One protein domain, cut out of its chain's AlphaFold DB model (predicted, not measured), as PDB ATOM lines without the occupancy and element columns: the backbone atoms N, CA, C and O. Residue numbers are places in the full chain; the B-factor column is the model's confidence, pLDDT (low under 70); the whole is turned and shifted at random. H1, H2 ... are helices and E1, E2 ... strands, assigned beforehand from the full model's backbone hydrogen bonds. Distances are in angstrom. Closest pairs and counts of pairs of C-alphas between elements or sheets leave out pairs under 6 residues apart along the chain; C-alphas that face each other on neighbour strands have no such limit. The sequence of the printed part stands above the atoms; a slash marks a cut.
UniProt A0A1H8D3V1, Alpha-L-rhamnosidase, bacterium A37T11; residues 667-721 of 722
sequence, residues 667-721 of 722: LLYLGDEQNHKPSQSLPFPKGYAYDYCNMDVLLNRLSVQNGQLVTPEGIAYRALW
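What this domain is: This is residues 667 to 721 of the 722 residues of the protein "Alpha-L-rhamnosidase" of bacterium A37T11 (UniProt A0A1H8D3V1). A small, flat domain has three short parallel strands, E2, E1 and E5, as a little sheet near its middle, with a wide loop on one side and the hairpin of E3 and E4 on the other. The loop is the unnamed stretch of residues 670 to 689, of which 679 to 688 stick out free, while the short helix H1 leads from the sheet toward the hairpin. The printed part has 55 residues, in the order E1, E2, H1, E3, E4, E5, and under half of them, 22, are in named elements; the class is mixed, helices and strands. It is only just compact, close to loose, with a radius of gyration of the C-alphas of 12.1 A and spans of 31 by 29 by 16 A.

How they stand to each other: E1, residues 667 to 669, is the inner strand of the sheet, whose edge strands are E2, residues 690 to 693, and E5, residues 719 to 721. E2 and E1 are parallel at 40 degrees, with N 668 and O 691 2.8 A apart, within hydrogen-bond range. E1 and E5 are parallel at 27 degrees; N 667 and O 719 are within hydrogen-bond range at 2.8 A. H1, residues 695 to 700, is only just on this sheet, with 5 pairs of C-alphas within 10 A, and only grazes it with residues 695 to 698. Every O i to N i+4 pair inside H1 is within hydrogen-bond range. E3, residues 703 to 705, and E4, residues 708 to 710, form a hairpin, antiparallel at 132 degrees, with N 710 and O 703 2.8 A apart. Residues 709 to 710 of E4 also pair, antiparallel, with residues 716 to 717. The closest C-alphas of E4 and E5 are those of Gln 708 and Ala 719, 7.5 A apart. E3 is apart from E1, E2 and E5.

Where its parts are: E1 begins with C-alpha 667 at (15.092, 43.744, 2.597) and is 6.1 A long. E2 is 9.5 A long and H1 8.3 A, from C-alpha 695 at (17.289, 32.249, 3.985). E3 measures 6.5 A, E4 6.1 A and E5 6.3 A, ending with C-alpha 721 at (17.709, 44.867, 7.901).

The domain as a whole: The C-alphas farthest apart, those of His 676 and Asn 706, are 34.0 A apart, while those of the first and last printed residues, Leu 667 and Trp 721, are 6.0 A apart. The printed part has no cut. The link from E1 to E2 is long, 20 residues. The mean pLDDT of the printed part is 94.1, and no printed residue is under 70.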
ATOM      1  N   LEU A 667      15.410  45.140   2.312       97.31
ATOM      2  CA  LEU A 667      15.092  43.744   2.597       97.31
ATOM      3  C   LEU A 667      15.117  43.536   4.103       97.31
ATOM      4  O   LEU A 667      16.152  43.745   4.726       97.31
ATOM      5  N   LEU A 668      14.000  43.124   4.686       96.88
ATOM      6  CA  LEU A 668      13.908  42.747   6.089       96.88
ATOM      7  C   LEU A 668      14.094  41.236   6.205       96.88
ATOM      8  O   LEU A 668      13.227  40.459   5.808       96.88
ATOM      9  N   TYR A 669      15.244  40.817   6.723       96.81
ATOM     10  CA  TYR A 669      15.552  39.413   6.939       96.81
ATOM     11  C   TYR A 669      14.707  38.860   8.086       96.81
ATOM     12  O   TYR A 669      14.728  39.380   9.196       96.81
ATOM     13  N   LEU A 670      13.959  37.791   7.820       95.12
ATOM     14  CA  LEU A 670      13.073  37.172   8.810       95.12
ATOM     15  C   LEU A 670      13.811  36.308   9.841       95.12
ATOM     16  O   LEU A 670      13.192  35.782  10.768       95.12
ATOM     17  N   GLY A 671      15.126  36.158   9.692       93.06
ATOM     18  CA  GLY A 671      15.895  35.171  10.427       93.06
ATOM     19  C   GLY A 671      15.816  33.796   9.772       93.06
ATOM     20  O   GLY A 671      15.266  33.608   8.689       93.06
ATOM     21  N   ASP A 672      16.399  32.817  10.449       90.69
ATOM     22  CA  ASP A 672      16.485  31.435   9.989       90.69
ATOM     23  C   ASP A 672      15.538  30.505  10.774       90.69
ATOM     24  O   ASP A 672      15.693  29.278  10.768       90.69
ATOM     25  N   GLU A 673      14.565  31.097  11.468       91.19
ATOM     26  CA  GLU A 673      13.549  30.422  12.261       91.19
ATOM     27  C   GLU A 673      12.276  30.171  11.441       91.19
ATOM     28  O   GLU A 673      11.815  31.041  10.708       91.19
ATOM     29  N   GLN A 674      11.665  28.999  11.622       93.88
ATOM     30  CA  GLN A 674      10.362  28.662  11.045       93.88
ATOM     31  C   GLN A 674       9.270  29.232  11.952       93.88
ATOM     32  O   GLN A 674       8.801  28.572  12.882       93.88
ATOM     33  N   ASN A 675       8.974  30.516  11.750       92.75
ATOM     34  CA  ASN A 675       8.211  31.342  12.681       92.75
ATOM     35  C   ASN A 675       6.797  31.655  12.164       92.75
ATOM     36  O   ASN A 675       6.500  31.543  10.978       92.75
ATOM     37  N   HIS A 676       5.925  32.094  13.068       93.56
ATOM     38  CA  HIS A 676       4.632  32.671  12.704       93.56
ATOM     39  C   HIS A 676       4.820  34.000  11.959       93.56
ATOM     40  O   HIS A 676       5.809  34.704  12.199       93.56
ATOM     41  N   LYS A 677       3.839  34.383  11.128       91.50
ATOM     42  CA  LYS A 677       3.852  35.624  10.343       91.50
ATOM     43  C   LYS A 677       4.365  36.846  11.130       91.50
ATOM     44  O   LYS A 677       3.983  37.038  12.303       91.50
ATOM     45  N   PRO A 678       5.226  37.678  10.508       89.94
ATOM     46  CA  PRO A 678       5.680  38.929  11.102       89.94
ATOM     47  C   PRO A 678       4.515  39.898  11.290       89.94
ATOM     48  O   PRO A 678       3.535  39.861  10.542       89.94
ATOM     49  N   SER A 679       4.646  40.784  12.275       87.31
ATOM     50  CA  SER A 679       3.655  41.836  12.490       87.31
ATOM     51  C   SER A 679       3.633  42.810  11.314       87.31
ATOM     52  O   SER A 679       4.677  43.272  10.854       87.31
ATOM     53  N   GLN A 680       2.431  43.146  10.854       83.50
ATOM     54  CA  GLN A 680       2.201  44.140   9.805       83.50
ATOM     55  C   GLN A 680       2.203  45.583  10.336       83.50
ATOM     56  O   GLN A 680       2.301  46.534   9.563       83.50
ATOM     57  N   SER A 681       2.142  45.766  11.650       80.25
ATOM     58  CA  SER A 681       2.189  47.067  12.322       80.25
ATOM     59  C   SER A 681       3.605  47.510  12.720       80.25
ATOM     60  O   SER A 681       3.760  48.438  13.515       80.25
ATOM     61  N   LEU A 682       4.649  46.896  12.144       82.56
ATOM     62  CA  LEU A 682       6.044  47.288  12.364       82.56
ATOM     63  C   LEU A 682       6.254  48.788  12.054       82.56
ATOM     64  O   LEU A 682       6.036  49.207  10.912       82.56
ATOM     65  N   PRO A 683       6.719  49.606  13.023       85.94
ATOM     66  CA  PRO A 683       7.080  50.993  12.758       85.94
ATOM     67  C   PRO A 683       8.194  51.068  11.711       85.94
ATOM     68  O   PRO A 683       9.295  50.565  11.930       85.94
ATOM     69  N   PHE A 684       7.915  51.719  10.581       89.25
ATOM     70  CA  PHE A 684       8.850  51.829   9.462       89.25
ATOM     71  C   PHE A 684       8.985  53.290   8.991       89.25
ATOM     72  O   PHE A 684       7.998  54.036   9.041       89.25
ATOM     73  N   PRO A 685      10.180  53.744   8.556       89.88
ATOM     74  CA  PRO A 685      10.382  55.116   8.094       89.88
ATOM     75  C   PRO A 685       9.442  55.511   6.947       89.88
ATOM     76  O   PRO A 685       9.334  54.818   5.938       89.88
ATOM     77  N   LYS A 686       8.792  56.674   7.075       90.62
ATOM     78  CA  LYS A 686       7.931  57.223   6.017       90.62
ATOM     79  C   LYS A 686       8.729  57.460   4.733       90.62
ATOM     80  O   LYS A 686       9.845  57.969   4.788       90.62
ATOM     81  N   GLY A 687       8.110  57.170   3.590       90.12
ATOM     82  CA  GLY A 687       8.706  57.372   2.264       90.12
ATOM     83  C   GLY A 687       9.584  56.219   1.775       90.12
ATOM     84  O   GLY A 687      10.082  56.303   0.659       90.12
ATOM     85  N   TYR A 688       9.736  55.160   2.571       92.94
ATOM     86  CA  TYR A 688      10.444  53.937   2.203       92.94
ATOM     87  C   TYR A 688       9.488  52.742   2.261       92.94
ATOM     88  O   TYR A 688       8.527  52.745   3.034       92.94
ATOM     89  N   ALA A 689       9.791  51.706   1.484       93.88
ATOM     90  CA  ALA A 689       9.116  50.411   1.531       93.88
ATOM     91  C   ALA A 689      10.124  49.284   1.793       93.88
ATOM     92  O   ALA A 689      11.333  49.462   1.610       93.88
ATOM     93  N   TYR A 690       9.621  48.130   2.222       95.62
ATOM     94  CA  TYR A 690      10.430  46.945   2.469       95.62
ATOM     95  C   TYR A 690       9.764  45.687   1.926       95.62
ATOM     96  O   TYR A 690       8.538  45.612   1.874       95.62
ATOM     97  N   ASP A 691      10.594  44.702   1.597       97.56
ATOM     98  CA  ASP A 691      10.179  43.320   1.388       97.56
ATOM     99  C   ASP A 691      10.800  42.411   2.443       97.56
ATOM    100  O   ASP A 691      11.907  42.660   2.920       97.56
ATOM    101  N   TYR A 692      10.114  41.327   2.787       97.38
ATOM    102  CA  TYR A 692      10.706  40.258   3.577       97.38
ATOM    103  C   TYR A 692      11.718  39.441   2.767       97.38
ATOM    104  O   TYR A 692      11.521  39.159   1.587       97.38
ATOM    105  N   CYS A 693      12.783  39.011   3.438       97.06
ATOM    106  CA  CYS A 693      13.798  38.110   2.913       97.06
ATOM    107  C   CYS A 693      13.892  36.879   3.812       97.06
ATOM    108  O   CYS A 693      14.063  37.005   5.025       97.06
ATOM    109  N   ASN A 694      13.841  35.692   3.215       97.38
ATOM    110  CA  ASN A 694      14.146  34.443   3.902       97.38
ATOM    111  C   ASN A 694      15.568  33.958   3.574       97.38
ATOM    112  O   ASN A 694      16.309  34.589   2.813       97.38
ATOM    113  N   MET A 695      15.962  32.834   4.177       95.69
ATOM    114  CA  MET A 695      17.289  32.249   3.985       95.69
ATOM    115  C   MET A 695      17.493  31.714   2.558       95.69
ATOM    116  O   MET A 695      18.585  31.860   2.013       95.69
ATOM    117  N   ASP A 696      16.460  31.140   1.934       97.06
ATOM    118  CA  ASP A 696      16.539  30.624   0.559       97.06
ATOM    119  C   ASP A 696      16.868  31.738  -0.446       97.06
ATOM    120  O   ASP A 696      17.841  31.638  -1.192       97.06
ATOM    121  N   VAL A 697      16.134  32.851  -0.410       97.56
ATOM    122  CA  VAL A 697      16.397  34.022  -1.262       97.56
ATOM    123  C   VAL A 697      17.788  34.589  -1.004       97.56
ATOM    124  O   VAL A 697      18.528  34.853  -1.959       97.56
ATOM    125  N   LEU A 698      18.153  34.755   0.272       96.69
ATOM    126  CA  LEU A 698      19.435  35.331   0.671       96.69
ATOM    127  C   LEU A 698      20.619  34.541   0.102       96.69
ATOM    128  O   LEU A 698      21.581  35.143  -0.369       96.69
ATOM    129  N   LEU A 699      20.545  33.209   0.143       96.12
ATOM    130  CA  LEU A 699      21.633  32.331  -0.284       96.12
ATOM    131  C   LEU A 699      21.617  32.032  -1.786       96.12
ATOM    132  O   LEU A 699      22.684  31.889  -2.383       96.12
ATOM    133  N   ASN A 700      20.431  31.923  -2.391       96.94
ATOM    134  CA  ASN A 700      20.281  31.330  -3.722       96.94
ATOM    135  C   ASN A 700      19.853  32.320  -4.811       96.94
ATOM    136  O   ASN A 700      19.962  31.987  -5.993       96.94
ATOM    137  N   ARG A 701      19.348  33.513  -4.462       96.62
ATOM    138  CA  ARG A 701      18.791  34.457  -5.454       96.62
ATOM    139  C   ARG A 701      19.451  35.825  -5.481       96.62
ATOM    140  O   ARG A 701      19.489  36.440  -6.545       96.62
ATOM    141  N   LEU A 702      19.952  36.327  -4.355       97.19
ATOM    142  CA  LEU A 702      20.518  37.674  -4.309       97.19
ATOM    143  C   LEU A 702      21.952  37.721  -4.846       97.19
ATOM    144  O   LEU A 702      22.781  36.853  -4.588       97.19
ATOM    145  N   SER A 703      22.255  38.799  -5.563       97.31
ATOM    146  CA  SER A 703      23.609  39.177  -5.975       97.31
ATOM    147  C   SER A 703      23.884  40.630  -5.591       97.31
ATOM    148  O   SER A 703      22.949  41.398  -5.374       97.31
ATOM    149  N   VAL A 704      25.155  41.034  -5.510       97.69
ATOM    150  CA  VAL A 704      25.517  42.439  -5.269       97.69
ATOM    151  C   VAL A 704      25.904  43.103  -6.585       97.69
ATOM    152  O   VAL A 704      26.836  42.658  -7.254       97.69
ATOM    153  N   GLN A 705      25.222  44.192  -6.938       97.06
ATOM    154  CA  GLN A 705      25.526  45.003  -8.121       97.06
ATOM    155  C   GLN A 705      25.482  46.485  -7.747       97.06
ATOM    156  O   GLN A 705      24.498  46.953  -7.182       97.06
ATOM    157  N   ASN A 706      26.554  47.232  -8.035       95.44
ATOM    158  CA  ASN A 706      26.669  48.667  -7.727       95.44
ATOM    159  C   ASN A 706      26.320  49.035  -6.266       95.44
ATOM    160  O   ASN A 706      25.723  50.075  -6.006       95.44
ATOM    161  N   GLY A 707      26.680  48.171  -5.310       95.81
ATOM    162  CA  GLY A 707      26.396  48.376  -3.884       95.81
ATOM    163  C   GLY A 707      24.954  48.075  -3.455       95.81
ATOM    164  O   GLY A 707      24.613  48.342  -2.309       95.81
ATOM    165  N   GLN A 708      24.120  47.520  -4.338       97.69
ATOM    166  CA  GLN A 708      22.746  47.100  -4.049       97.69
ATOM    167  C   GLN A 708      22.619  45.575  -4.063       97.69
ATOM    168  O   GLN A 708      23.357  44.897  -4.780       97.69
ATOM    169  N   LEU A 709      21.655  45.049  -3.308       98.00
ATOM    170  CA  LEU A 709      21.219  43.652  -3.393       98.00
ATOM    171  C   LEU A 709      20.208  43.534  -4.530       98.00
ATOM    172  O   LEU A 709      19.228  44.270  -4.543       98.00
ATOM    173  N   VAL A 710      20.449  42.643  -5.488       97.56
ATOM    174  CA  VAL A 710      19.680  42.571  -6.735       97.56
ATOM    175  C   VAL A 710      19.227  41.140  -7.011       97.56
ATOM    176  O   VAL A 710      20.049  40.217  -6.995       97.56
ATOM    177  N   THR A 711      17.928  40.967  -7.274       96.81
ATOM    178  CA  THR A 711      17.331  39.695  -7.722       96.81
ATOM    179  C   THR A 711      17.647  39.423  -9.202       96.81
ATOM    180  O   THR A 711      17.995  40.356  -9.932       96.81
ATOM    181  N   PRO A 712      17.490  38.185  -9.708       95.44
ATOM    182  CA  PRO A 712      17.699  37.878 -11.129       95.44
ATOM    183  C   PRO A 712      16.827  38.714 -12.078       95.44
ATOM    184  O   PRO A 712      17.234  39.025 -13.198       95.44
ATOM    185  N   GLU A 713      15.645  39.119 -11.617       93.44
ATOM    186  CA  GLU A 713      14.693  39.953 -12.352       93.44
ATOM    187  C   GLU A 713      15.082  41.442 -12.343       93.44
ATOM    188  O   GLU A 713      14.528  42.243 -13.099       93.44
ATOM    189  N   GLY A 714      16.069  41.813 -11.521       93.00
ATOM    190  CA  GLY A 714      16.623  43.156 -11.408       93.00
ATOM    191  C   GLY A 714      15.869  44.071 -10.440       93.00
ATOM    192  O   GLY A 714      15.951  45.294 -10.588       93.00
ATOM    193  N   ILE A 715      15.123  43.503  -9.489       95.00
ATOM    194  CA  ILE A 715      14.594  44.238  -8.333       95.00
ATOM    195  C   ILE A 715      15.774  44.498  -7.397       95.00
ATOM    196  O   ILE A 715      16.557  43.586  -7.129       95.00
ATOM    197  N   ALA A 716      15.945  45.749  -6.971       96.12
ATOM    198  CA  ALA A 716      17.152  46.204  -6.292       96.12
ATOM    199  C   ALA A 716      16.832  46.859  -4.947       96.12
ATOM    200  O   ALA A 716      16.042  47.797  -4.882       96.12
ATOM    201  N   TYR A 717      17.538  46.422  -3.912       98.12
ATOM    202  CA  TYR A 717      17.388  46.871  -2.534       98.12
ATOM    203  C   TYR A 717      18.673  47.553  -2.061       98.12
ATOM    204  O   TYR A 717      19.785  47.154  -2.421       98.12
ATOM    205  N   ARG A 718      18.534  48.614  -1.266       97.00
ATOM    206  CA  ARG A 718      19.650  49.441  -0.777       97.00
ATOM    207  C   ARG A 718      20.163  49.006   0.589       97.00
ATOM    208  O   ARG A 718      21.310  49.295   0.913       97.00
ATOM    209  N   ALA A 719      19.331  48.338   1.382       96.62
ATOM    210  CA  ALA A 719      19.693  47.875   2.714       96.62
ATOM    211  C   ALA A 719      19.147  46.474   2.996       96.62
ATOM    212  O   ALA A 719      18.073  46.110   2.522       96.62
ATOM    213  N   LEU A 720      19.885  45.723   3.813       96.75
ATOM    214  CA  LEU A 720      19.420  44.516   4.488       96.75
ATOM    215  C   LEU A 720      19.253  44.852   5.972       96.75
ATOM    216  O   LEU A 720      20.226  45.224   6.629       96.75
ATOM    217  N   TRP A 721      18.033  44.753   6.484       95.25
ATOM    218  CA  TRP A 721      17.709  44.867   7.901       95.25
ATOM    219  C   TRP A 721      17.702  43.458   8.500       95.25
ATOM    220  O   TRP A 721      16.951  42.606   8.034       95.25
TER     221      TRP A 721